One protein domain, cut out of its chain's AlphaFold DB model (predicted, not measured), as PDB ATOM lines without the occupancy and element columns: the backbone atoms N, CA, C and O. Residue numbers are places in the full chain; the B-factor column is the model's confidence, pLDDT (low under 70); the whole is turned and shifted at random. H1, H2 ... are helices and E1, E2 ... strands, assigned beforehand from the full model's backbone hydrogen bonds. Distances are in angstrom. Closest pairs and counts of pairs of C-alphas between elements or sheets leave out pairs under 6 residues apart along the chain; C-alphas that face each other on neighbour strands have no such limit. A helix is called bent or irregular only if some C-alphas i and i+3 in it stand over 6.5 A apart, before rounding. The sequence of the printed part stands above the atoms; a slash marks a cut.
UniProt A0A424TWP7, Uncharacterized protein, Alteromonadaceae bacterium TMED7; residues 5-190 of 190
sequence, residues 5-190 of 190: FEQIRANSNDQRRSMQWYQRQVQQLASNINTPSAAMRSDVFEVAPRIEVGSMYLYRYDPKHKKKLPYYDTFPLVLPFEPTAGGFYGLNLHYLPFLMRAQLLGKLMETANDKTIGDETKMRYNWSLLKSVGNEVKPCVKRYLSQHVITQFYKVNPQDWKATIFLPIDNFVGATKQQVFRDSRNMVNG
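AT A GLANCE: This is residues 5 to 190 of the 190 residues of an uncharacterized protein of Alteromonadaceae bacterium TMED7 (UniProt A0A424TWP7). A strongly twisted sheet of six strands has H7 and H6 packed on it at different places, with H4 farther out, touching H6. The helical hairpin of H1 and H2 makes one end, where residues 13 to 18 stick out; the long link of residues 59 to 76 reaches to the other, and H8 packs on H6. The printed part has 186 residues, in chain order H1 H2 H3 E1 E2 E3 E4 H4 H5 H6 E5 E6 H7 H8; the sheet, E1 E6 E2 E3 E4 E5, is antiparallel throughout. It is mixed, helices and strands, and compact, with a radius of gyration of the C-alphas of 15.6 A and spans of 47 by 36 by 35 A.

IN THESE COORDINATES: H1, residues 5 to 12, begins at C-alpha 5 (138.967, 131.385, 119.473). H2 is residues 19 to 29, 15.4 A long, and H3 is 36 to 41. E1 is 45 to 48, E2 56 to 58, E3 77 to 84, 18.5 A long, and E4 87 to 92, 14.5 A. H4 is 98 to 109, 16.1 A, H5 127 to 133 and H6 135 to 140. E5 is 141 to 145, 13.5 A, E6 153 to 156 and H7 158 to 164. H8, residues 177 to 189, 18.5 A, ends at C-alpha 189 (148.241, 139.877, 89.042).

HOW THE PARTS SIT: E2, E3 and E4 form a meander, each strand the antiparallel neighbour of the one before. E3 bends by 75 degrees at residue 81. N to O pairs within hydrogen-bond range include N 46 and O 155 for E1 and E6, 2.9 A; N 58 and O 154 for E6 and E2, 2.9 A; N 57 and O 78 for E2 and E3, 2.9 A; N 79 and O 91 for E3 and E4, 2.9 A; and N 88 and O 144 for E4 and E5, 2.9 A. H7 is on the sheet at a height of 8.2 A, only just over E2, on which 3 of its C-alphas fall. H6 is on the sheet; its closest C-alpha pair with E4 is Leu 91 and Cys 140, 4.6 A. H3 and H5 only graze it, with residues 36 to 40 and 127 to 130. H4 is the hub. With residues 98 to 102 alone it touches H2, about perpendicular at 76 degrees, closest C-alphas Met 19 and Leu 99, 6.9 A. It only just touches H5 and H6, with 3 pairs of C-alphas within 8 A each; the closest are Lys 107 and Val 133, 7.0 A, and Leu 104 and Glu 136, 6.8 A. H8 touches H6 with residues 184 to 189 alone, closest C-alphas Asn 135 and Val 188, 5.0 A, opposite ways at a shallow tilt of 34 degrees, only just short of steep. H1 touches H7, closest C-alphas Phe 5 and Asp 160, 6.4 A, and H2, closest Ile 8 and Val 26, 7.0 A. Every O i to N i+4 pair is within hydrogen-bond range in H1, H2, H3, H4, H5 and H8; H6 has 0 of 2 and 2 of 3 O i to N i+3 pairs, H7 1 of 3 and 3 of 4. H6, only just, and H7 are irregular, C-alphas 136 and 139 being 6.8 A apart and 159 and 162 7.4 A.

THE WHOLE: The C-alphas farthest apart are those of Asp 14 and Lys 67, 47.8 A. The printed part has no cut. The links E2 to E3, H4 to H5 and H7 to H8 are long. pLDDT is under 70 at residues 10 to 17 and 115.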
ATOM      1  N   PHE A   5     139.574 130.283 120.203       80.19
ATOM      2  CA  PHE A   5     138.967 131.385 119.473       80.19
ATOM      3  C   PHE A   5     138.220 132.362 120.379       80.19
ATOM      4  O   PHE A   5     138.242 133.556 120.101       80.19
ATOM      5  N   GLU A   6     137.674 131.924 121.515       78.25
ATOM      6  CA  GLU A   6     137.007 132.835 122.457       78.25
ATOM      7  C   GLU A   6     137.997 133.849 123.044       78.25
ATOM      8  O   GLU A   6     137.711 135.044 123.121       78.25
ATOM      9  N   GLN A   7     139.209 133.386 123.365       72.31
ATOM     10  CA  GLN A   7     140.299 134.245 123.836       72.31
ATOM     11  C   GLN A   7     140.754 135.221 122.744       72.31
ATOM     12  O   GLN A   7     141.023 136.391 123.018       72.31
ATOM     13  N   ILE A   8     140.801 134.770 121.487       73.12
ATOM     14  CA  ILE A   8     141.126 135.630 120.342       73.12
ATOM     15  C   ILE A   8     140.055 136.712 120.148       73.12
ATOM     16  O   ILE A   8     140.414 137.866 119.908       73.12
ATOM     17  N   ARG A   9     138.763 136.373 120.283       72.81
ATOM     18  CA  ARG A   9     137.653 137.338 120.198       72.81
ATOM     19  C   ARG A   9     137.794 138.418 121.269       72.81
ATOM     20  O   ARG A   9     137.824 139.599 120.920       72.81
ATOM     21  N   ALA A  10     137.989 138.027 122.530       63.22
ATOM     22  CA  ALA A  10     138.176 138.957 123.645       63.22
ATOM     23  C   ALA A  10     139.363 139.914 123.424       63.22
ATOM     24  O   ALA A  10     139.243 141.119 123.633       63.22
ATOM     25  N   ASN A  11     140.480 139.401 122.901       60.94
ATOM     26  CA  ASN A  11     141.698 140.180 122.656       60.94
ATOM     27  C   ASN A  11     141.649 141.071 121.397       60.94
ATOM     28  O   ASN A  11     142.590 141.831 121.154       60.94
ATOM     29  N   SER A  12     140.603 140.957 120.571       59.47
ATOM     30  CA  SER A  12     140.470 141.664 119.286       59.47
ATOM     31  C   SER A  12     139.618 142.938 119.334       59.47
ATOM     32  O   SER A  12     139.644 143.710 118.378       59.47
ATOM     33  N   ASN A  13     138.907 143.183 120.443       54.84
ATOM     34  CA  ASN A  13     138.048 144.360 120.622       54.84
ATOM     35  C   ASN A  13     138.821 145.665 120.899       54.84
ATOM     36  O   ASN A  13     138.245 146.740 120.761       54.84
ATOM     37  N   ASP A  14     140.123 145.589 121.202       46.44
ATOM     38  CA  ASP A  14     140.979 146.758 121.430       46.44
ATOM     39  C   ASP A  14     142.014 146.948 120.300       46.44
ATOM     40  O   ASP A  14     143.015 146.233 120.199       46.44
ATOM     41  N   GLN A  15     141.797 148.007 119.508       47.09
ATOM     42  CA  GLN A  15     142.718 148.649 118.552       47.09
ATOM     43  C   GLN A  15     142.877 148.055 117.138       47.09
ATOM     44  O   GLN A  15     142.799 146.857 116.883       47.09
ATOM     45  N   ARG A  16     143.209 148.971 116.209       52.12
ATOM     46  CA  ARG A  16     143.676 148.763 114.825       52.12
ATOM     47  C   ARG A  16     144.980 147.947 114.783       52.12
ATOM     48  O   ARG A  16     146.038 148.465 114.434       52.12
ATOM     49  N   ARG A  17     144.939 146.675 115.171       65.50
ATOM     50  CA  ARG A  17     146.098 145.781 115.090       65.50
ATOM     51  C   ARG A  17     146.254 145.290 113.653       65.50
ATOM     52  O   ARG A  17     145.273 145.034 112.958       65.50
ATOM     53  N   SER A  18     147.496 145.185 113.182       72.62
ATOM     54  CA  SER A  18     147.760 144.713 111.821       72.62
ATOM     55  C   SER A  18     147.299 143.259 111.658       72.62
ATOM     56  O   SER A  18     147.408 142.453 112.586       72.62
ATOM     57  N   MET A  19     146.833 142.884 110.461       79.69
ATOM     58  CA  MET A  19     146.429 141.498 110.161       79.69
ATOM     59  C   MET A  19     147.539 140.478 110.471       79.69
ATOM     60  O   MET A  19     147.259 139.338 110.827       79.69
ATOM     61  N   GLN A  20     148.805 140.900 110.386       81.06
ATOM     62  CA  GLN A  20     149.965 140.084 110.747       81.06
ATOM     63  C   GLN A  20     150.040 139.799 112.249       81.06
ATOM     64  O   GLN A  20     150.361 138.679 112.639       81.06
ATOM     65  N   TRP A  21     149.748 140.791 113.096       82.38
ATOM     66  CA  TRP A  21     149.684 140.583 114.540       82.38
ATOM     67  C   TRP A  21     148.579 139.578 114.883       82.38
ATOM     68  O   TRP A  21     148.834 138.616 115.604       82.38
ATOM     69  N   TYR A  22     147.393 139.736 114.286       83.19
ATOM     70  CA  TYR A  22     146.264 138.836 114.525       83.19
ATOM     71  C   TYR A  22     146.568 137.404 114.066       83.19
ATOM     72  O   TYR A  22     146.362 136.456 114.818       83.19
ATOM     73  N   GLN A  23     147.171 137.244 112.883       85.81
ATOM     74  CA  GLN A  23     147.655 135.945 112.414       85.81
ATOM     75  C   GLN A  23     148.605 135.286 113.427       85.81
ATOM     76  O   GLN A  23     148.463 134.097 113.710       85.81
ATOM     77  N   ARG A  24     149.571 136.034 113.984       87.06
ATOM     78  CA  ARG A  24     150.509 135.498 114.987       87.06
ATOM     79  C   ARG A  24     149.783 135.041 116.250       87.06
ATOM     80  O   ARG A  24     150.118 133.984 116.769       87.06
ATOM     81  N   GLN A  25     148.784 135.794 116.711       85.44
ATOM     82  CA  GLN A  25     147.980 135.393 117.867       85.44
ATOM     83  C   GLN A  25     147.219 134.095 117.615       85.44
ATOM     84  O   GLN A  25     147.270 133.203 118.453       85.44
ATOM     85  N   VAL A  26     146.582 133.949 116.449       87.00
ATOM     86  CA  VAL A  26     145.896 132.698 116.090       87.00
ATOM     87  C   VAL A  26     146.872 131.525 116.108       87.00
ATOM     88  O   VAL A  26     146.585 130.494 116.704       87.00
ATOM     89  N   GLN A  27     148.047 131.683 115.499       85.94
ATOM     90  CA  GLN A  27     149.047 130.616 115.437       85.94
ATOM     91  C   GLN A  27     149.602 130.228 116.814       85.94
ATOM     92  O   GLN A  27     149.962 129.072 117.020       85.94
ATOM     93  N   GLN A  28     149.666 131.174 117.754       85.69
ATOM     94  CA  GLN A  28     150.083 130.918 119.132       85.69
ATOM     95  C   GLN A  28     148.971 130.228 119.936       85.69
ATOM     96  O   GLN A  28     149.190 129.162 120.512       85.69
ATOM     97  N   LEU A  29     147.774 130.819 119.946       80.62
ATOM     98  CA  LEU A  29     146.662 130.404 120.803       80.62
ATOM     99  C   LEU A  29     145.981 129.122 120.311       80.62
ATOM    100  O   LEU A  29     145.578 128.300 121.124       80.62
ATOM    101  N   ALA A  30     145.914 128.910 118.995       85.00
ATOM    102  CA  ALA A  30     145.392 127.691 118.374       85.00
ATOM    103  C   ALA A  30     146.521 126.768 117.876       85.00
ATOM    104  O   ALA A  30     146.376 126.067 116.874       85.00
ATOM    105  N   SER A  31     147.669 126.767 118.560       86.19
ATOM    106  CA  SER A  31     148.838 125.942 118.208       86.19
ATOM    107  C   SER A  31     148.556 124.434 118.235       86.19
ATOM    108  O   SER A  31     149.200 123.669 117.515       86.19
ATOM    109  N   ASN A  32     147.553 124.006 119.005       88.19
ATOM    110  CA  ASN A  32     147.026 122.642 119.019       88.19
ATOM    111  C   ASN A  32     146.203 122.289 117.762       88.19
ATOM    112  O   ASN A  32     145.980 121.109 117.509       88.19
ATOM    113  N   ILE A  33     145.773 123.273 116.966       92.06
ATOM    114  CA  ILE A  33     144.986 123.107 115.734       92.06
ATOM    115  C   ILE A  33     145.887 123.392 114.522       92.06
ATOM    116  O   ILE A  33     145.683 124.313 113.735       92.06
ATOM    117  N   ASN A  34     146.941 122.589 114.384       92.06
ATOM    118  CA  ASN A  34     147.982 122.763 113.364       92.06
ATOM    119  C   ASN A  34     147.974 121.679 112.272       92.06
ATOM    120  O   ASN A  34     148.816 121.693 111.380       92.06
ATOM    121  N   THR A  35     147.036 120.734 112.335       95.19
ATOM    122  CA  THR A  35     146.842 119.695 111.318       95.19
ATOM    123  C   THR A  35     145.350 119.464 111.075       95.19
ATOM    124  O   THR A  35     144.547 119.672 111.990       95.19
ATOM    125  N   PRO A  36     144.956 118.942 109.898       96.06
ATOM    126  CA  PRO A  36     143.576 118.529 109.646       96.06
ATOM    127  C   PRO A  36     143.007 117.581 110.708       96.06
ATOM    128  O   PRO A  36     141.877 117.741 111.155       96.06
ATOM    129  N   SER A  37     143.793 116.592 111.144       95.56
ATOM    130  CA  SER A  37     143.347 115.614 112.143       95.56
ATOM    131  C   SER A  37     143.144 116.246 113.519       95.56
ATOM    132  O   SER A  37     142.248 115.829 114.245       95.56
ATOM    133  N   ALA A  38     143.953 117.244 113.880       95.06
ATOM    134  CA  ALA A  38     143.748 117.999 115.109       95.06
ATOM    135  C   ALA A  38     142.517 118.914 115.017       95.06
ATOM    136  O   ALA A  38     141.717 118.927 115.944       95.06
ATOM    137  N   ALA A  39     142.310 119.587 113.880       95.12
ATOM    138  CA  ALA A  39     141.122 120.403 113.624       95.12
ATOM    139  C   ALA A  39     139.822 119.596 113.736       95.12
ATOM    140  O   ALA A  39     138.912 120.002 114.449       95.12
ATOM    141  N   MET A  40     139.761 118.414 113.116       94.50
ATOM    142  CA  MET A  40     138.581 117.540 113.179       94.50
ATOM    143  C   MET A  40     138.283 116.995 114.583       94.50
ATOM    144  O   MET A  40     137.142 116.651 114.867       94.50
ATOM    145  N   ARG A  41     139.297 116.874 115.450       92.88
ATOM    146  CA  ARG A  41     139.122 116.443 116.849       92.88
ATOM    147  C   ARG A  41     138.832 117.595 117.808       92.88
ATOM    148  O   ARG A  41     138.539 117.334 118.969       92.88
ATOM    149  N   SER A  42     138.989 118.839 117.360       89.75
ATOM    150  CA  SER A  42     138.721 120.010 118.190       89.75
ATOM    151  C   SER A  42     137.217 120.229 118.353       89.75
ATOM    152  O   SER A  42     136.433 119.891 117.471       89.75
ATOM    153  N   ASP A  43     136.829 120.831 119.471       87.75
ATOM    154  CA  ASP A  43     135.468 121.274 119.798       87.75
ATOM    155  C   ASP A  43     135.128 122.652 119.201       87.75
ATOM    156  O   ASP A  43     134.092 123.239 119.495       87.75
ATOM    157  N   VAL A  44     136.009 123.173 118.346       89.06
ATOM    158  CA  VAL A  44     135.937 124.527 117.788       89.06
ATOM    159  C   VAL A  44     134.988 124.619 116.587       89.06
ATOM    160  O   VAL A  44     134.515 125.703 116.251       89.06
ATOM    161  N   PHE A  45     134.703 123.495 115.928       94.12
ATOM    162  CA  PHE A  45     133.847 123.450 114.743       94.12
ATOM    163  C   PHE A  45     132.579 122.641 115.006       94.12
ATOM    164  O   PHE A  45     132.622 121.565 115.600       94.12
ATOM    165  N   GLU A  46     131.455 123.132 114.494       94.31
ATOM    166  CA  GLU A  46     130.164 122.457 114.578       94.31
ATOM    167  C   GLU A  46     130.051 121.405 113.465       94.31
ATOM    168  O   GLU A  46     130.364 121.671 112.304       94.31
ATOM    169  N   VAL A  47     129.579 120.201 113.781       95.50
ATOM    170  CA  VAL A  47     129.283 119.199 112.750       95.50
ATOM    171  C   VAL A  47     127.971 119.554 112.051       95.50
ATOM    172  O   VAL A  47     126.916 119.565 112.674       95.50
ATOM    173  N   ALA A  48     128.025 119.773 110.737       94.31
ATOM    174  CA  ALA A  48     126.863 120.081 109.912       94.31
ATOM    175  C   ALA A  48     126.554 118.944 108.915       94.31
ATOM    176  O   ALA A  48     127.458 118.459 108.223       94.31
ATOM    177  N   PRO A  49     125.279 118.528 108.776       88.62
ATOM    178  CA  PRO A  49     124.886 117.446 107.867       88.62
ATOM    179  C   PRO A  49     124.843 117.882 106.397       88.62
ATOM    180  O   PRO A  49     124.878 117.052 105.492       88.62
ATOM    181  N   ARG A  50     124.743 119.190 106.145       89.88
ATOM    182  CA  ARG A  50     124.649 119.773 104.808       89.88
ATOM    183  C   ARG A  50     125.404 121.088 104.749       89.88
ATOM    184  O   ARG A  50     125.595 121.754 105.762       89.88
ATOM    185  N   ILE A  51     125.778 121.464 103.537       93.00
ATOM    186  CA  ILE A  51     126.360 122.765 103.253       93.00
ATOM    187  C   ILE A  51     125.265 123.804 103.023       93.00
ATOM    188  O   ILE A  51     124.249 123.529 102.387       93.00
ATOM    189  N   GLU A  52     125.530 125.021 103.487       93.00
ATOM    190  CA  GLU A  52     124.689 126.193 103.270       93.00
ATOM    191  C   GLU A  52     125.515 127.343 102.685       93.00
ATOM    192  O   GLU A  52     126.638 127.607 103.125       93.00
ATOM    193  N   VAL A  53     124.957 128.032 101.686       91.12
ATOM    194  CA  VAL A  53     125.584 129.220 101.089       91.12
ATOM    195  C   VAL A  53     125.722 130.319 102.145       91.12
ATOM    196  O   VAL A  53     124.827 130.518 102.966       91.12
ATOM    197  N   GLY A  54     126.856 131.024 102.126       88.12
ATOM    198  CA  GLY A  54     127.141 132.108 103.069       88.12
ATOM    199  C   GLY A  54     127.755 131.663 104.398       88.12
ATOM    200  O   GLY A  54     128.050 132.513 105.234       88.12
ATOM    201  N   SER A  55     127.971 130.359 104.590       94.25
ATOM    202  CA  SER A  55     128.700 129.777 105.728       94.25
ATOM    203  C   SER A  55     130.097 129.289 105.318       94.25
ATOM    204  O   SER A  55     130.412 129.217 104.132       94.25
ATOM    205  N   MET A  56     130.944 128.951 106.293       97.56
ATOM    206  CA  MET A  56     132.317 128.474 106.075       97.56
ATOM    207  C   MET A  56     132.483 127.057 106.622       97.56
ATOM    208  O   MET A  56     132.025 126.773 107.727       97.56
ATOM    209  N   TYR A  57     133.142 126.182 105.860       98.31
ATOM    210  CA  TYR A  57     133.269 124.764 106.198       98.31
ATOM    211  C   TYR A  57     134.678 124.223 105.961       98.31
ATOM    212  O   TYR A  57     135.339 124.592 104.992       98.31
ATOM    213  N   LEU A  58     135.079 123.275 106.801       98.56
ATOM    214  CA  LEU A  58     136.194 122.351 106.595       98.56
ATOM    215  C   LEU A  58     135.649 120.930 106.413       98.56
ATOM    216  O   LEU A  58     134.595 120.593 106.947       98.56
ATOM    217  N   TYR A  59     136.339 120.085 105.653       98.38
ATOM    218  CA  TYR A  59     135.997 118.664 105.480       98.38
ATOM    219  C   TYR A  59     137.144 117.924 104.795       98.38
ATOM    220  O   TYR A  59     137.983 118.545 104.153       98.38
ATOM    221  N   ARG A  60     137.199 116.591 104.888       98.44
ATOM    222  CA  ARG A  60     138.102 115.789 104.048       98.44
ATOM    223  C   ARG A  60     137.504 115.611 102.658       98.44
ATOM    224  O   ARG A  60     136.330 115.266 102.524       98.44
ATOM    225  N   TYR A  61     138.325 115.791 101.631       98.56
ATOM    226  CA  TYR A  61     137.905 115.677 100.236       98.56
ATOM    227  C   TYR A  61     138.881 114.826  99.422       98.56
ATOM    228  O   TYR A  61     140.096 115.015  99.519       98.56
ATOM    229  N   ASP A  62     138.351 113.919  98.597       98.44
ATOM    230  CA  ASP A  62     139.124 113.097  97.658       98.44
ATOM    231  C   ASP A  62     138.789 113.462  96.201       98.44
ATOM    232  O   ASP A  62     137.797 112.971  95.659       98.44
ATOM    233  N   PRO A  63     139.571 114.319  95.514       97.94
ATOM    234  CA  PRO A  63     139.173 114.840  94.208       97.94
ATOM    235  C   PRO A  63     139.029 113.771  93.120       97.94
ATOM    236  O   PRO A  63     139.955 113.006  92.844       97.94
ATOM    237  N   LYS A  64     137.918 113.825  92.371       97.62
ATOM    238  CA  LYS A  64     137.634 112.946  91.217       97.62
ATOM    239  C   LYS A  64     138.791 112.818  90.224       97.62
ATOM    240  O   LYS A  64     139.070 111.734  89.719       97.62
ATOM    241  N   HIS A  65     139.464 113.928  89.930       95.88
ATOM    242  CA  HIS A  65     140.535 113.997  88.934       95.88
ATOM    243  C   HIS A  65     141.933 114.112  89.556       95.88
ATOM    244  O   HIS A  65     142.852 114.574  88.885       95.88
ATOM    245  N   LYS A  66     142.125 113.659  90.806       96.50
ATOM    246  CA  LYS A  66     143.395 113.775  91.550       96.50
ATOM    247  C   LYS A  66     144.646 113.340  90.784       96.50
ATOM    248  O   LYS A  66     145.685 113.962  90.930       96.50
ATOM    249  N   LYS A  67     144.535 112.330  89.909       96.94
ATOM    250  CA  LYS A  67     145.647 111.829  89.075       96.94
ATOM    251  C   LYS A  67     146.130 112.815  87.998       96.94
ATOM    252  O   LYS A  67     147.202 112.611  87.448       96.94
ATOM    253  N   LYS A  68     145.318 113.812  87.638       97.31
ATOM    254  CA  LYS A  68     145.596 114.778  86.557       97.31
ATOM    255  C   LYS A  68     145.727 116.218  87.053       97.31
ATOM    256  O   LYS A  68     146.168 117.075  86.298       97.31
ATOM    257  N   LEU A  69     145.292 116.504  88.280       96.31
ATOM    258  CA  LEU A  69     145.404 117.840  88.855       96.31
ATOM    259  C   LEU A  69     146.875 118.126  89.196       96.31
ATOM    260  O   LEU A  69     147.508 117.261  89.797       96.31
ATOM    261  N   PRO A  70     147.409 119.321  88.879       97.06
ATOM    262  CA  PRO A  70     148.781 119.677  89.246       97.06
ATOM    263  C   PRO A  70     148.957 119.703  90.768       97.06
ATOM    264  O   PRO A  70     149.977 119.270  91.292       97.06
ATOM    265  N   TYR A  71     147.934 120.181  91.476       98.25
ATOM    266  CA  TYR A  71     147.818 120.098  92.922       98.25
ATOM    267  C   TYR A  71     146.370 120.278  93.375       98.25
ATOM    268  O   TYR A  71     145.528 120.828  92.657       98.25
ATOM    269  N   TYR A  72     146.079 119.824  94.589       98.50
ATOM    270  CA  TYR A  72     144.766 119.953  95.214       98.50
ATOM    271  C   TYR A  72     144.860 119.959  96.737       98.50
ATOM    272  O   TYR A  72     145.786 119.389  97.303       98.50
ATOM    273  N   ASP A  73     143.888 120.587  97.392       98.62
ATOM    274  CA  ASP A  73     143.735 120.542  98.845       98.62
ATOM    275  C   ASP A  73     142.794 119.401  99.252       98.62
ATOM    276  O   ASP A  73     141.688 119.276  98.720       98.62
ATOM    277  N   THR A  74     143.231 118.567 100.190       98.56
ATOM    278  CA  THR A  74     142.438 117.448 100.735       98.56
ATOM    279  C   THR A  74     141.705 117.800 102.026       98.56
ATOM    280  O   THR A  74     140.940 116.977 102.535       98.56
ATOM    281  N   PHE A  75     141.942 118.996 102.570       98.69
ATOM    282  CA  PHE A  75     141.225 119.532 103.721       98.69
ATOM    283  C   PHE A  75     140.834 121.002 103.480       98.69
ATOM    284  O   PHE A  75     141.368 121.908 104.123       98.69
ATOM    285  N   PRO A  76     139.955 121.255 102.494       98.69
ATOM    286  CA  PRO A  76     139.652 122.600 102.023       98.69
ATOM    287  C   PRO A  76     138.866 123.441 103.038       98.69
ATOM    288  O   PRO A  76     137.944 122.938 103.672       98.69
ATOM    289  N   LEU A  77     139.182 124.742 103.118       98.62
ATOM    290  CA  LEU A  77     138.414 125.753 103.859       98.62
ATOM    291  C   LEU A  77     137.507 126.515 102.897       98.62
ATOM    292  O   LEU A  77     137.952 127.432 102.200       98.62
ATOM    293  N   VAL A  78     136.244 126.106 102.825       98.31
ATOM    294  CA  VAL A  78     135.349 126.459 101.723       98.31
ATOM    295  C   VAL A  78     134.225 127.387 102.147       98.31
ATOM    296  O   VAL A  78     133.522 127.127 103.120       98.31
ATOM    297  N   LEU A  79     134.028 128.426 101.335       97.12
ATOM    298  CA  LEU A  79     132.853 129.291 101.283       97.12
ATOM    299  C   LEU A  79     131.988 128.894 100.068       97.12
ATOM    300  O   LEU A  79     132.318 129.263  98.936       97.12
ATOM    301  N   PRO A  80     130.935 128.083 100.246       96.31
ATOM    302  CA  PRO A  80     130.029 127.668  99.178       96.31
ATOM    303  C   PRO A  80     129.207 128.853  98.669       96.31
ATOM    304  O   PRO A  80     128.666 129.614  99.470       96.31
ATOM    305  N   PHE A  81     129.064 128.982  97.348       93.19
ATOM    306  CA  PHE A  81     128.320 130.095  96.742       93.19
ATOM    307  C   PHE A  81     127.268 129.683  95.707       93.19
ATOM    308  O   PHE A  81     126.405 130.495  95.386       93.19
ATOM    309  N   GLU A  82     127.311 128.453  95.179       91.19
ATOM    310  CA  GLU A  82     126.355 128.008  94.159       91.19
ATOM    311  C   GLU A  82     126.189 126.476  94.157       91.19
ATOM    312  O   GLU A  82     127.188 125.758  94.065       91.19
ATOM    313  N   PRO A  83     124.963 125.933  94.251       92.62
ATOM    314  CA  PRO A  83     124.723 124.499  94.101       92.62
ATOM    315  C   PRO A  83     124.923 124.044  92.646       92.62
ATOM    316  O   PRO A  83     124.671 124.783  91.702       92.62
ATOM    317  N   THR A  84     125.348 122.795  92.445       94.56
ATOM    318  CA  THR A  84     125.504 122.183  91.113       94.56
ATOM    319  C   THR A  84     124.954 120.762  91.116       94.56
ATOM    320  O   THR A  84     124.793 120.150  92.172       94.56
ATOM    321  N   ALA A  85     124.735 120.175  89.938       95.75
ATOM    322  CA  ALA A  85     124.409 118.754  89.852       95.75
ATOM    323  C   ALA A  85     125.486 117.901  90.561       95.75
ATOM    324  O   ALA A  85     126.665 117.928  90.188       95.75
ATOM    325  N   GLY A  86     125.071 117.168  91.599       95.50
ATOM    326  CA  GLY A  86     125.929 116.283  92.393       95.50
ATOM    327  C   GLY A  86     126.933 116.982  93.318       95.50
ATOM    328  O   GLY A  86     127.882 116.332  93.756       95.50
ATOM    329  N   GLY A  87     126.781 118.281  93.597       96.62
ATOM    330  CA  GLY A  87     127.735 119.016  94.426       96.62
ATOM    331  C   GLY A  87     127.501 120.524  94.469       96.62
ATOM    332  O   GLY A  87     126.371 120.991  94.388       96.62
ATOM    333  N   PHE A  88     128.570 121.308  94.563       96.69
ATOM    334  CA  PHE A  88     128.502 122.771  94.650       96.69
ATOM    335  C   PHE A  88     129.809 123.424  94.176       96.69
ATOM    336  O   PHE A  88     130.873 122.800  94.170       96.69
ATOM    337  N   TYR A  89     129.737 124.694  93.790       96.69
ATOM    338  CA  TYR A  89     130.896 125.567  93.686       96.69
ATOM    339  C   TYR A  89     131.155 126.267  95.018       96.69
ATOM    340  O   TYR A  89     130.234 126.691  95.725       96.69
ATOM    341  N   GLY A  90     132.433 126.410  95.351       96.81
ATOM    342  CA  GLY A  90     132.867 127.128  96.537       96.81
ATOM    343  C   GLY A  90     134.224 127.791  96.354       96.81
ATOM    344  O   GLY A  90     134.998 127.439  95.460       96.81
ATOM    345  N   LEU A  91     134.507 128.753  97.225       97.25
ATOM    346  CA  LEU A  91     135.802 129.408  97.337       97.25
ATOM    347  C   LEU A  91     136.620 128.692  98.400       97.25
ATOM    348  O   LEU A  91     136.315 128.809  99.584       97.25
ATOM    349  N   ASN A  92     137.654 127.960  97.994       98.44
ATOM    350  CA  ASN A  92     138.633 127.453  98.942       98.44
ATOM    351  C   ASN A  92     139.685 128.517  99.232       98.44
ATOM    352  O   ASN A  92     140.595 128.744  98.430       98.44
ATOM    353  N   LEU A  93     139.569 129.128 100.408       97.94
ATOM    354  CA  LEU A  93     140.470 130.183 100.854       97.94
ATOM    355  C   LEU A  93     141.899 129.673 101.052       97.94
ATOM    356  O   LEU A  93     142.836 130.468 100.999       97.94
ATOM    357  N   HIS A  94     142.109 128.362 101.211       98.56
ATOM    358  CA  HIS A  94     143.449 127.823 101.379       98.56
ATOM    359  C   HIS A  94     144.384 128.108 100.211       98.56
ATOM    360  O   HIS A  94     145.583 128.191 100.446       98.56
ATOM    361  N   TYR A  95     143.873 128.327  98.998       98.25
ATOM    362  CA  TYR A  95     144.701 128.632  97.828       98.25
ATOM    363  C   TYR A  95     145.368 130.012  97.907       98.25
ATOM    364  O   TYR A  95     146.393 130.240  97.270       98.25
ATOM    365  N   LEU A  96     144.852 130.925  98.732       97.44
ATOM    366  CA  LEU A  96     145.455 132.239  98.926       97.44
ATOM    367  C   LEU A  96     146.469 132.249 100.082       97.44
ATOM    368  O   LEU A  96     146.269 131.569 101.091       97.44
ATOM    369  N   PRO A  97     147.515 133.092 100.009       95.69
ATOM    370  CA  PRO A  97     148.292 133.493 101.177       95.69
ATOM    371  C   PRO A  97     147.412 134.132 102.256       95.69
ATOM    372  O   PRO A  97     146.448 134.827 101.945       95.69
ATOM    373  N   PHE A  98     147.790 133.978 103.526       94.00
ATOM    374  CA  PHE A  98     147.006 134.437 104.681       94.00
ATOM    375  C   PHE A  98     146.504 135.889 104.594       94.00
ATOM    376  O   PHE A  98     145.331 136.145 104.856       94.00
ATOM    377  N   LEU A  99     147.346 136.839 104.178       91.06
ATOM    378  CA  LEU A  99     146.922 138.240 104.047       91.06
ATOM    379  C   LEU A  99     145.891 138.444 102.928       91.06
ATOM    380  O   LEU A  99     144.940 139.196 103.109       91.06
ATOM    381  N   MET A 100     146.029 137.727 101.812       93.88
ATOM    382  CA  MET A 100     145.056 137.775 100.716       93.88
ATOM    383  C   MET A 100     143.740 137.092 101.112       93.88
ATOM    384  O   MET A 100     142.675 137.583 100.749       93.88
ATOM    385  N   ARG A 101     143.789 136.014 101.917       94.56
ATOM    386  CA  ARG A 101     142.582 135.408 102.518       94.56
ATOM    387  C   ARG A 101     141.814 136.433 103.334       94.56
ATOM    388  O   ARG A 101     140.606 136.541 103.185       94.56
ATOM    389  N   ALA A 102     142.519 137.183 104.177       92.38
ATOM    390  CA  ALA A 102     141.917 138.198 105.025       92.38
ATOM    391  C   ALA A 102     141.300 139.354 104.238       92.38
ATOM    392  O   ALA A 102     140.201 139.784 104.566       92.38
ATOM    393  N   GLN A 103     141.985 139.835 103.200       90.56
ATOM    394  CA  GLN A 103     141.455 140.874 102.317       90.56
ATOM    395  C   GLN A 103     140.181 140.403 101.609       90.56
ATOM    396  O   GLN A 103     139.176 141.110 101.628       90.56
ATOM    397  N   LEU A 104     140.201 139.193 101.037       92.50
ATOM    398  CA  LEU A 104     139.032 138.615 100.379       92.50
ATOM    399  C   LEU A 104     137.884 138.402 101.373       92.50
ATOM    400  O   LEU A 104     136.769 138.842 101.116       92.50
ATOM    401  N   LEU A 105     138.153 137.778 102.524       92.12
ATOM    402  CA  LEU A 105     137.143 137.557 103.557       92.12
ATOM    403  C   LEU A 105     136.552 138.886 104.046       92.12
ATOM    404  O   LEU A 105     135.340 138.975 104.172       92.12
ATOM    405  N   GLY A 106     137.372 139.920 104.258       90.06
ATOM    406  CA  GLY A 106     136.907 141.256 104.638       90.06
ATOM    407  C   GLY A 106     135.864 141.808 103.663       90.06
ATOM    408  O   GLY A 106     134.763 142.140 104.093       90.06
ATOM    409  N   LYS A 107     136.163 141.784 102.355       88.81
ATOM    410  CA  LYS A 107     135.224 142.200 101.294       88.81
ATOM    411  C   LYS A 107     133.926 141.374 101.300       88.81
ATOM    412  O   LYS A 107     132.854 141.912 101.062       88.81
ATOM    413  N   LEU A 108     134.002 140.065 101.562       89.62
ATOM    414  CA  LEU A 108     132.816 139.195 101.616       89.62
ATOM    415  C   LEU A 108     131.976 139.416 102.882       89.62
ATOM    416  O   LEU A 108     130.757 139.284 102.847       89.62
ATOM    417  N   MET A 109     132.607 139.756 104.005       88.38
ATOM    418  CA  MET A 109     131.910 140.020 105.265       88.38
ATOM    419  C   MET A 109     131.105 141.326 105.225       88.38
ATOM    420  O   MET A 109     130.099 141.422 105.921       88.38
ATOM    421  N   GLU A 110     131.477 142.293 104.380       86.38
ATOM    422  CA  GLU A 110     130.672 143.503 104.121       86.38
ATOM    423  C   GLU A 110     129.285 143.182 103.546       86.38
ATOM    424  O   GLU A 110     128.379 144.010 103.595       86.38
ATOM    425  N   THR A 111     129.094 141.963 103.032       83.25
ATOM    426  CA  THR A 111     127.833 141.504 102.442       83.25
ATOM    427  C   THR A 111     127.025 140.629 103.400       83.25
ATOM    428  O   THR A 111     126.025 140.024 103.006       83.25
ATOM    429  N   ALA A 112     127.439 140.527 104.665       82.12
ATOM    430  CA  ALA A 112     126.706 139.793 105.688       82.12
ATOM    431  C   ALA A 112     125.278 140.328 105.879       82.12
ATOM    432  O   ALA A 112     124.987 141.508 105.696       82.12
ATOM    433  N   ASN A 113     124.369 139.424 106.240       76.62
ATOM    434  CA  ASN A 113     122.973 139.750 106.517       76.62
ATOM    435  C   ASN A 113     122.775 140.617 107.769       76.62
ATOM    436  O   ASN A 113     121.739 141.271 107.866       76.62
ATOM    437  N   ASP A 114     123.742 140.619 108.687       73.12
ATOM    438  CA  ASP A 114     123.658 141.284 109.983       73.12
ATOM    439  C   ASP A 114     124.780 142.317 110.139       73.12
ATOM    440  O   ASP A 114     125.916 142.096 109.721       73.12
ATOM    441  N   LYS A 115     124.480 143.444 110.798       64.69
ATOM    442  CA  LYS A 115     125.493 144.467 111.136       64.69
ATOM    443  C   LYS A 115     126.474 143.989 112.212       64.69
ATOM    444  O   LYS A 115     127.593 144.487 112.280       64.69
ATOM    445  N   THR A 116     126.038 143.053 113.055       71.75
ATOM    446  CA  THR A 116     126.844 142.413 114.104       71.75
ATOM    447  C   THR A 116     126.843 140.915 113.848       71.75
ATOM    448  O   THR A 116     125.780 140.338 113.651       71.75
ATOM    449  N   ILE A 117     128.022 140.297 113.842       75.25
ATOM    450  CA  ILE A 117     128.176 138.876 113.514       75.25
ATOM    451  C   ILE A 117     127.830 138.025 114.740       75.25
ATOM    452  O   ILE A 117     128.513 138.101 115.763       75.25
ATOM    453  N   GLY A 118     126.779 137.218 114.617       73.56
ATOM    454  CA  GLY A 118     126.350 136.219 115.595       73.56
ATOM    455  C   GLY A 118     126.364 134.805 115.010       73.56
ATOM    456  O   GLY A 118     126.744 134.609 113.857       73.56
ATOM    457  N   ASP A 119     125.926 133.822 115.794       75.94
ATOM    458  CA  ASP A 119     126.027 132.392 115.451       75.94
ATOM    459  C   ASP A 119     125.264 131.999 114.170       75.94
ATOM    460  O   ASP A 119     125.675 131.095 113.441       75.94
ATOM    461  N   GLU A 120     124.200 132.738 113.845       80.94
ATOM    462  CA  GLU A 120     123.348 132.513 112.669       80.94
ATOM    463  C   GLU A 120     123.703 133.397 111.461       80.94
ATOM    464  O   GLU A 120     123.042 133.329 110.419       80.94
ATOM    465  N   THR A 121     124.737 134.239 111.566       82.06
ATOM    466  CA  THR A 121     125.118 135.168 110.496       82.06
ATOM    467  C   THR A 121     125.575 134.418 109.243       82.06
ATOM    468  O   THR A 121     126.389 133.493 109.291       82.06
ATOM    469  N   LYS A 122     125.086 134.862 108.080       84.88
ATOM    470  CA  LYS A 122     125.440 134.346 106.751       84.88
ATOM    471  C   LYS A 122     125.898 135.483 105.844       84.88
ATOM    472  O   LYS A 122     125.229 136.505 105.693       84.88
ATOM    473  N   MET A 123     127.024 135.280 105.170       86.81
ATOM    474  CA  MET A 123     127.457 136.178 104.100       86.81
ATOM    475  C   MET A 123     126.502 136.075 102.901       86.81
ATOM    476  O   MET A 123     126.198 134.973 102.442       86.81
ATOM    477  N   ARG A 124     126.027 137.206 102.367       83.62
ATOM    478  CA  ARG A 124     125.161 137.224 101.179       83.62
ATOM    479  C   ARG A 124     126.010 137.485  99.946       83.62
ATOM    480  O   ARG A 124     126.267 138.631  99.589       83.62
ATOM    481  N   TYR A 125     126.462 136.425  99.288       79.81
ATOM    482  CA  TYR A 125     127.141 136.537  98.001       79.81
ATOM    483  C   TYR A 125     126.628 135.515  96.995       79.81
ATOM    484  O   TYR A 125     126.167 134.432  97.342       79.81
ATOM    485  N   ASN A 126     126.713 135.891  95.725       77.38
ATOM    486  CA  ASN A 126     126.449 135.038  94.576       77.38
ATOM    487  C   ASN A 126     127.575 135.236  93.552       77.38
ATOM    488  O   ASN A 126     128.436 136.104  93.715       77.38
ATOM    489  N   TRP A 127     127.563 134.456  92.475       80.00
ATOM    490  CA  TRP A 127     128.604 134.533  91.452       80.00
ATOM    491  C   TRP A 127     128.786 135.937  90.846       80.00
ATOM    492  O   TRP A 127     129.913 136.341  90.563       80.00
ATOM    493  N   SER A 128     127.703 136.707  90.687       81.00
ATOM    494  CA  SER A 128     127.773 138.074  90.153       81.00
ATOM    495  C   SER A 128     128.565 139.007  91.067       81.00
ATOM    496  O   SER A 128     129.399 139.769  90.588       81.00
ATOM    497  N   LEU A 129     128.342 138.919  92.378       82.25
ATOM    498  CA  LEU A 129     129.090 139.690  93.369       82.25
ATOM    499  C   LEU A 129     130.546 139.224  93.459       82.25
ATOM    500  O   LEU A 129     131.464 140.032  93.512       82.25
ATOM    501  N   LEU A 130     130.793 137.914  93.421       85.69
ATOM    502  CA  LEU A 130     132.158 137.384  93.464       85.69
ATOM    503  C   LEU A 130     132.996 137.846  92.266       85.69
ATOM    504  O   LEU A 130     134.178 138.138  92.420       85.69
ATOM    505  N   LYS A 131     132.376 137.991  91.091       81.81
ATOM    506  CA  LYS A 131     133.022 138.600  89.922       81.81
ATOM    507  C   LYS A 131     133.422 140.060  90.145       81.81
ATOM    508  O   LYS A 131     134.443 140.471  89.603       81.81
ATOM    509  N   SER A 132     132.661 140.835  90.923       81.81
ATOM    510  CA  SER A 132     132.986 142.240  91.205       81.81
ATOM    511  C   SER A 132     133.997 142.425  92.342       81.81
ATOM    512  O   SER A 132     134.627 143.473  92.420       81.81
ATOM    513  N   VAL A 133     134.176 141.426  93.217       80.75
ATOM    514  CA  VAL A 133     135.124 141.471  94.352       80.75
ATOM    515  C   VAL A 133     136.590 141.536  93.895       80.75
ATOM    516  O   VAL A 133     137.417 142.152  94.581       80.75
ATOM    517  N   GLY A 134     136.901 140.937  92.740       81.62
ATOM    518  CA  GLY A 134     138.199 141.059  92.074       81.62
ATOM    519  C   GLY A 134     138.843 139.732  91.663       81.62
ATOM    520  O   GLY A 134     138.274 138.645  91.800       81.62
ATOM    521  N   ASN A 135     140.070 139.829  91.148       86.38
ATOM    522  CA  ASN A 135     140.840 138.689  90.648       86.38
ATOM    523  C   ASN A 135     141.236 137.694  91.754       86.38
ATOM    524  O   ASN A 135     141.493 136.529  91.451       86.38
ATOM    525  N   GLU A 136     141.239 138.105  93.027       88.75
ATOM    526  CA  GLU A 136     141.567 137.278  94.202       88.75
ATOM    527  C   GLU A 136     140.661 136.047  94.340       88.75
ATOM    528  O   GLU A 136     141.050 135.033  94.924       88.75
ATOM    529  N   VAL A 137     139.464 136.104  93.755       92.62
ATOM    530  CA  VAL A 137     138.502 135.001  93.733       92.62
ATOM    531  C   VAL A 137     138.972 133.859  92.826       92.62
ATOM    532  O   VAL A 137     138.781 132.693  93.173       92.62
ATOM    533  N   LYS A 138     139.631 134.166  91.697       92.75
ATOM    534  CA  LYS A 138     139.999 133.201  90.642       92.75
ATOM    535  C   LYS A 138     140.692 131.930  91.170       92.75
ATOM    536  O   LYS A 138     140.194 130.840  90.882       92.75
ATOM    537  N   PRO A 139     141.787 132.002  91.961       96.31
ATOM    538  CA  PRO A 139     142.474 130.795  92.431       96.31
ATOM    539  C   PRO A 139     141.625 129.951  93.396       96.31
ATOM    540  O   PRO A 139     141.824 128.734  93.477       96.31
ATOM    541  N   CYS A 140     140.663 130.569  94.090       97.12
ATOM    542  CA  CYS A 140     139.844 129.934  95.120       97.12
ATOM    543  C   CYS A 140     138.676 129.124  94.555       97.12
ATOM    544  O   CYS A 140     138.219 128.196  95.220       97.12
ATOM    545  N   VAL A 141     138.169 129.460  93.364       96.38
ATOM    546  CA  VAL A 141     136.984 128.801  92.794       96.38
ATOM    547  C   VAL A 141     137.295 127.338  92.492       96.38
ATOM    548  O   VAL A 141     138.188 127.029  91.696       96.38
ATOM    549  N   LYS A 142     136.549 126.427  93.126       97.50
ATOM    550  CA  LYS A 142     136.583 124.979  92.879       97.50
ATOM    551  C   LYS A 142     135.160 124.422  92.851       97.50
ATOM    552  O   LYS A 142     134.266 124.948  93.514       97.50
ATOM    553  N   ARG A 143     134.967 123.329  92.108       97.62
ATOM    554  CA  ARG A 143     133.758 122.501  92.181       97.62
ATOM    555  C   ARG A 143     134.023 121.305  93.084       97.62
ATOM    556  O   ARG A 143     134.981 120.564  92.858       97.62
ATOM    557  N   TYR A 144     133.146 121.102  94.051       98.06
ATOM    558  CA  TYR A 144     133.162 119.965  94.959       98.06
ATOM    559  C   TYR A 144     131.989 119.055  94.643       98.06
ATOM    560  O   TYR A 144     130.874 119.529  94.436       98.06
ATOM    561  N   LEU A 145     132.248 117.753  94.570       97.94
ATOM    562  CA  LEU A 145     131.226 116.736  94.344       97.94
ATOM    563  C   LEU A 145     130.893 116.068  95.673       97.94
ATOM    564  O   LEU A 145     131.803 115.617  96.365       97.94
ATOM    565  N   SER A 146     129.611 115.955  96.013       96.31
ATOM    566  CA  SER A 146     129.185 115.417  97.310       96.31
ATOM    567  C   SER A 146     129.678 113.985  97.537       96.31
ATOM    568  O   SER A 146     130.097 113.653  98.634       96.31
ATOM    569  N   GLN A 147     129.736 113.162  96.482       97.44
ATOM    570  CA  GLN A 147     130.262 111.786  96.537       97.44
ATOM    571  C   GLN A 147     131.771 111.694  96.827       97.44
ATOM    572  O   GLN A 147     132.280 110.612  97.094       97.44
ATOM    573  N   HIS A 148     132.493 112.811  96.734       98.06
ATOM    574  CA  HIS A 148     133.932 112.899  96.976       98.06
ATOM    575  C   HIS A 148     134.266 113.554  98.327       98.06
ATOM    576  O   HIS A 148     135.440 113.710  98.672       98.06
ATOM    577  N   VAL A 149     133.246 113.945  99.094       97.81
ATOM    578  CA  VAL A 149     133.390 114.383 100.482       97.81
ATOM    579  C   VAL A 149     133.493 113.135 101.362       97.81
ATOM    580  O   VAL A 149     132.630 112.266 101.312       97.81
ATOM    581  N   ILE A 150     134.576 113.027 102.133       97.50
ATOM    582  CA  ILE A 150     134.938 111.807 102.877       97.50
ATOM    583  C   ILE A 150     134.442 111.843 104.328       97.50
ATOM    584  O   ILE A 150     134.233 110.800 104.940       97.50
ATOM    585  N   THR A 151     134.266 113.036 104.890       95.94
ATOM    586  CA  THR A 151     133.785 113.241 106.264       95.94
ATOM    587  C   THR A 151     132.500 114.056 106.265       95.94
ATOM    588  O   THR A 151     132.132 114.653 105.261       95.94
ATOM    589  N   GLN A 152     131.863 114.184 107.424       95.25
ATOM    590  CA  GLN A 152     130.934 115.278 107.687       95.25
ATOM    591  C   GLN A 152     131.573 116.656 107.418       95.25
ATOM    592  O   GLN A 152     132.804 116.792 107.345       95.25
ATOM    593  N   PHE A 153     130.727 117.681 107.312       97.94
ATOM    594  CA  PHE A 153     131.177 119.066 107.241       97.94
ATOM    595  C   PHE A 153     131.411 119.619 108.645       97.94
ATOM    596  O   PHE A 153     130.571 119.470 109.526       97.94
ATOM    597  N   TYR A 154     132.542 120.284 108.832       97.81
ATOM    598  CA  TYR A 154     132.891 121.014 110.044       97.81
ATOM    599  C   TYR A 154     132.634 122.497 109.778       97.81
ATOM    600  O   TYR A 154     133.440 123.174 109.133       97.81
ATOM    601  N   LYS A 155     131.462 122.974 110.186       97.38
ATOM    602  CA  LYS A 155     131.016 124.359 110.054       97.38
ATOM    603  C   LYS A 155     131.765 125.234 111.052       97.38
ATOM    604  O   LYS A 155     131.894 124.915 112.231       97.38
ATOM    605  N   VAL A 156     132.262 126.356 110.558       96.19
ATOM    606  CA  VAL A 156     132.936 127.370 111.365       96.19
ATOM    607  C   VAL A 156     131.885 128.329 111.904       96.19
ATOM    608  O   VAL A 156     131.108 128.877 111.112       96.19
ATOM    609  N   ASN A 157     131.886 128.561 113.220       94.12
ATOM    610  CA  ASN A 157     131.057 129.601 113.823       94.12
ATOM    611  C   ASN A 157     131.357 130.954 113.135       94.12
ATOM    612  O   ASN A 157     132.534 131.282 112.941       94.12
ATOM    613  N   PRO A 158     130.347 131.751 112.742       91.94
ATOM    614  CA  PRO A 158     130.577 133.029 112.070       91.94
ATOM    615  C   PRO A 158     131.515 133.994 112.801       91.94
ATOM    616  O   PRO A 158     132.307 134.692 112.162       91.94
ATOM    617  N   GLN A 159     131.495 133.991 114.135       89.69
ATOM    618  CA  GLN A 159     132.387 134.804 114.963       89.69
ATOM    619  C   GLN A 159     133.864 134.398 114.822       89.69
ATOM    620  O   GLN A 159     134.761 135.209 115.067       89.69
ATOM    621  N   ASP A 160     134.120 133.178 114.349       92.19
ATOM    622  CA  ASP A 160     135.440 132.562 114.251       92.19
ATOM    623  C   ASP A 160     135.994 132.514 112.823       92.19
ATOM    624  O   ASP A 160     137.120 132.051 112.603       92.19
ATOM    625  N   TRP A 161     135.270 133.046 111.831       93.25
ATOM    626  CA  TRP A 161     135.738 133.104 110.440       93.25
ATOM    627  C   TRP A 161     137.097 133.794 110.305       93.25
ATOM    628  O   TRP A 161     137.981 133.295 109.605       93.25
ATOM    629  N   LYS A 162     137.289 134.921 111.004       91.56
ATOM    630  CA  LYS A 162     138.547 135.683 110.961       91.56
ATOM    631  C   LYS A 162     139.714 134.885 111.532       91.56
ATOM    632  O   LYS A 162     140.797 134.930 110.960       91.56
ATOM    633  N   ALA A 163     139.510 134.152 112.626       92.38
ATOM    634  CA  ALA A 163     140.554 133.323 113.220       92.38
ATOM    635  C   ALA A 163     140.872 132.123 112.316       92.38
ATOM    636  O   ALA A 163     142.032 131.852 112.004       92.38
ATOM    637  N   THR A 164     139.834 131.457 111.814       95.12
ATOM    638  CA  THR A 164     139.952 130.201 111.068       95.12
ATOM    639  C   THR A 164     140.798 130.328 109.804       95.12
ATOM    640  O   THR A 164     141.606 129.445 109.521       95.12
ATOM    641  N   ILE A 165     140.707 131.444 109.066       95.38
ATOM    642  CA  ILE A 165     141.513 131.636 107.845       95.38
ATOM    643  C   ILE A 165     143.030 131.635 108.091       95.38
ATOM    644  O   ILE A 165     143.791 131.428 107.138       95.38
ATOM    645  N   PHE A 166     143.468 131.850 109.337       95.00
ATOM    646  CA  PHE A 166     144.872 131.862 109.753       95.00
ATOM    647  C   PHE A 166     145.378 130.530 110.302       95.00
ATOM    648  O   PHE A 166     146.585 130.397 110.535       95.00
ATOM    649  N   LEU A 167     144.505 129.531 110.458       95.06
ATOM    650  CA  LEU A 167     144.935 128.192 110.830       95.06
ATOM    651  C   LEU A 167     145.825 127.588 109.724       95.06
ATOM    652  O   LEU A 167     145.481 127.647 108.537       95.06
ATOM    653  N   PRO A 168     146.981 126.995 110.071       94.00
ATOM    654  CA  PRO A 168     147.889 126.377 109.109       94.00
ATOM    655  C   PRO A 168     147.477 124.926 108.802       94.00
ATOM    656  O   PRO A 168     148.291 124.016 108.899       94.00
ATOM    657  N   ILE A 169     146.206 124.713 108.461       96.38
ATOM    658  CA  ILE A 169     145.585 123.382 108.327       96.38
ATOM    659  C   ILE A 169     145.309 122.976 106.875       96.38
ATOM    660  O   ILE A 169     144.664 121.955 106.640       96.38
ATOM    661  N   ASP A 170     145.784 123.754 105.902       97.44
ATOM    662  CA  ASP A 170     145.772 123.345 104.499       97.44
ATOM    663  C   ASP A 170     146.550 122.040 104.295       97.44
ATOM    664  O   ASP A 170     147.579 121.813 104.933       97.44
ATOM    665  N   ASN A 171     146.057 121.168 103.412       97.88
ATOM    666  CA  ASN A 171     146.665 119.862 103.170       97.88
ATOM    667  C   ASN A 171     146.794 119.591 101.670       97.88
ATOM    668  O   ASN A 171     146.084 118.751 101.095       97.88
ATOM    669  N   PHE A 172     147.698 120.348 101.043       98.56
ATOM    670  CA  PHE A 172     147.982 120.271  99.616       98.56
ATOM    671  C   PHE A 172     148.741 118.997  99.229       98.56
ATOM    672  O   PHE A 172     149.697 118.591  99.883       98.56
ATOM    673  N   VAL A 173     148.337 118.409  98.106       98.50
ATOM    674  CA  VAL A 173     149.016 117.304  97.419       98.50
ATOM    675  C   VAL A 173     149.427 117.779  96.028       98.50
ATOM    676  O   VAL A 173     148.692 118.541  95.405       98.50
ATOM    677  N   GLY A 174     150.588 117.335  95.540       98.00
ATOM    678  CA  GLY A 174     151.124 117.662  94.208       98.00
ATOM    679  C   GLY A 174     151.992 118.925  94.156       98.00
ATOM    680  O   GLY A 174     152.840 119.048  93.278       98.00
ATOM    681  N   ALA A 175     151.860 119.827  95.131       97.94
ATOM    682  CA  ALA A 175     152.707 121.008  95.267       97.94
ATOM    683  C   ALA A 175     152.868 121.417  96.735       97.94
ATOM    684  O   ALA A 175     152.026 121.111  97.579       97.94
ATOM    685  N   THR A 176     153.939 122.154  97.031       97.94
ATOM    686  CA  THR A 176     154.115 122.787  98.342       97.94
ATOM    687  C   THR A 176     153.161 123.972  98.498       97.94
ATOM    688  O   THR A 176     152.794 124.632  97.524       97.94
ATOM    689  N   LYS A 177     152.808 124.317  99.739       96.50
ATOM    690  CA  LYS A 177     152.000 125.507 100.055       96.50
ATOM    691  C   LYS A 177     152.575 126.786  99.432       96.50
ATOM    692  O   LYS A 177     151.846 127.606  98.882       96.50
ATOM    693  N   GLN A 178     153.898 126.944  99.479       97.69
ATOM    694  CA  GLN A 178     154.609 128.091  98.914       97.69
ATOM    695  C   GLN A 178     154.442 128.165  97.393       97.69
ATOM    696  O   GLN A 178     154.256 129.259  96.857       97.69
ATOM    697  N   GLN A 179     154.468 127.013  96.715       98.12
ATOM    698  CA  GLN A 179     154.220 126.922  95.281       98.12
ATOM    699  C   GLN A 179     152.785 127.335  94.940       98.12
ATOM    700  O   GLN A 179     152.593 128.229  94.120       98.12
ATOM    701  N   VAL A 180     151.788 126.772  95.633       98.38
ATOM    702  CA  VAL A 180     150.367 127.120  95.435       98.38
ATOM    703  C   VAL A 180     150.127 128.623  95.626       98.38
ATOM    704  O   VAL A 180     149.411 129.258  94.850       98.38
ATOM    705  N   PHE A 181     150.763 129.222  96.631       97.75
ATOM    706  CA  PHE A 181     150.658 130.653  96.923       97.75
ATOM    707  C   PHE A 181     151.305 131.531  95.856       97.75
ATOM    708  O   PHE A 181     150.783 132.600  95.538       97.75
ATOM    709  N   ARG A 182     152.447 131.102  95.311       97.81
ATOM    710  CA  ARG A 182     153.106 131.785  94.197       97.81
ATOM    711  C   ARG A 182     152.213 131.776  92.961       97.81
ATOM    712  O   ARG A 182     151.956 132.842  92.412       97.81
ATOM    713  N   ASP A 183     151.683 130.614  92.600       97.56
ATOM    714  CA  ASP A 183     150.806 130.464  91.437       97.56
ATOM    715  C   ASP A 183     149.522 131.284  91.594       97.56
ATOM    716  O   ASP A 183     149.090 131.960  90.664       97.56
ATOM    717  N   SER A 184     148.953 131.298  92.801       96.56
ATOM    718  CA  SER A 184     147.768 132.101  93.117       96.56
ATOM    719  C   SER A 184     148.021 133.596  92.978       96.56
ATOM    720  O   SER A 184     147.191 134.287  92.399       96.56
ATOM    721  N   ARG A 185     149.178 134.110  93.415       96.19
ATOM    722  CA  ARG A 185     149.541 135.518  93.173       96.19
ATOM    723  C   ARG A 185     149.679 135.830  91.685       96.19
ATOM    724  O   ARG A 185     149.197 136.869  91.247       96.19
ATOM    725  N   ASN A 186     150.274 134.926  90.910       95.25
ATOM    726  CA  ASN A 186     150.412 135.107  89.466       95.25
ATOM    727  C   ASN A 186     149.041 135.161  88.769       95.25
ATOM    728  O   ASN A 186     148.837 136.012  87.916       95.25
ATOM    729  N   MET A 187     148.081 134.321  89.179       93.69
ATOM    730  CA  MET A 187     146.700 134.361  88.669       93.69
ATOM    731  C   MET A 187     145.933 135.639  89.041       93.69
ATOM    732  O   MET A 187     144.969 135.993  88.365       93.69
ATOM    733  N   VAL A 188     146.301 136.287  90.149       91.62
ATOM    734  CA  VAL A 188     145.652 137.522  90.616       91.62
ATOM    735  C   VAL A 188     146.210 138.753  89.904       91.62
ATOM    736  O   VAL A 188     145.445 139.657  89.571       91.62
ATOM    737  N   ASN A 189     147.524 138.767  89.670       88.88
ATOM    738  CA  ASN A 189     148.241 139.877  89.042       88.88
ATOM    739  C   ASN A 189     148.228 139.832  87.503       88.88
ATOM    740  O   ASN A 189     148.601 140.827  86.885       88.88
ATOM    741  N   GLY A 190     147.862 138.692  86.909       77.69
ATOM    742  CA  GLY A 190     147.651 138.515  85.468       77.69
ATOM    743  C   GLY A 190     146.206 138.756  85.051       77.69
ATOM    744  O   GLY A 190     146.028 139.376  83.985       77.69
TER     745      GLY A 190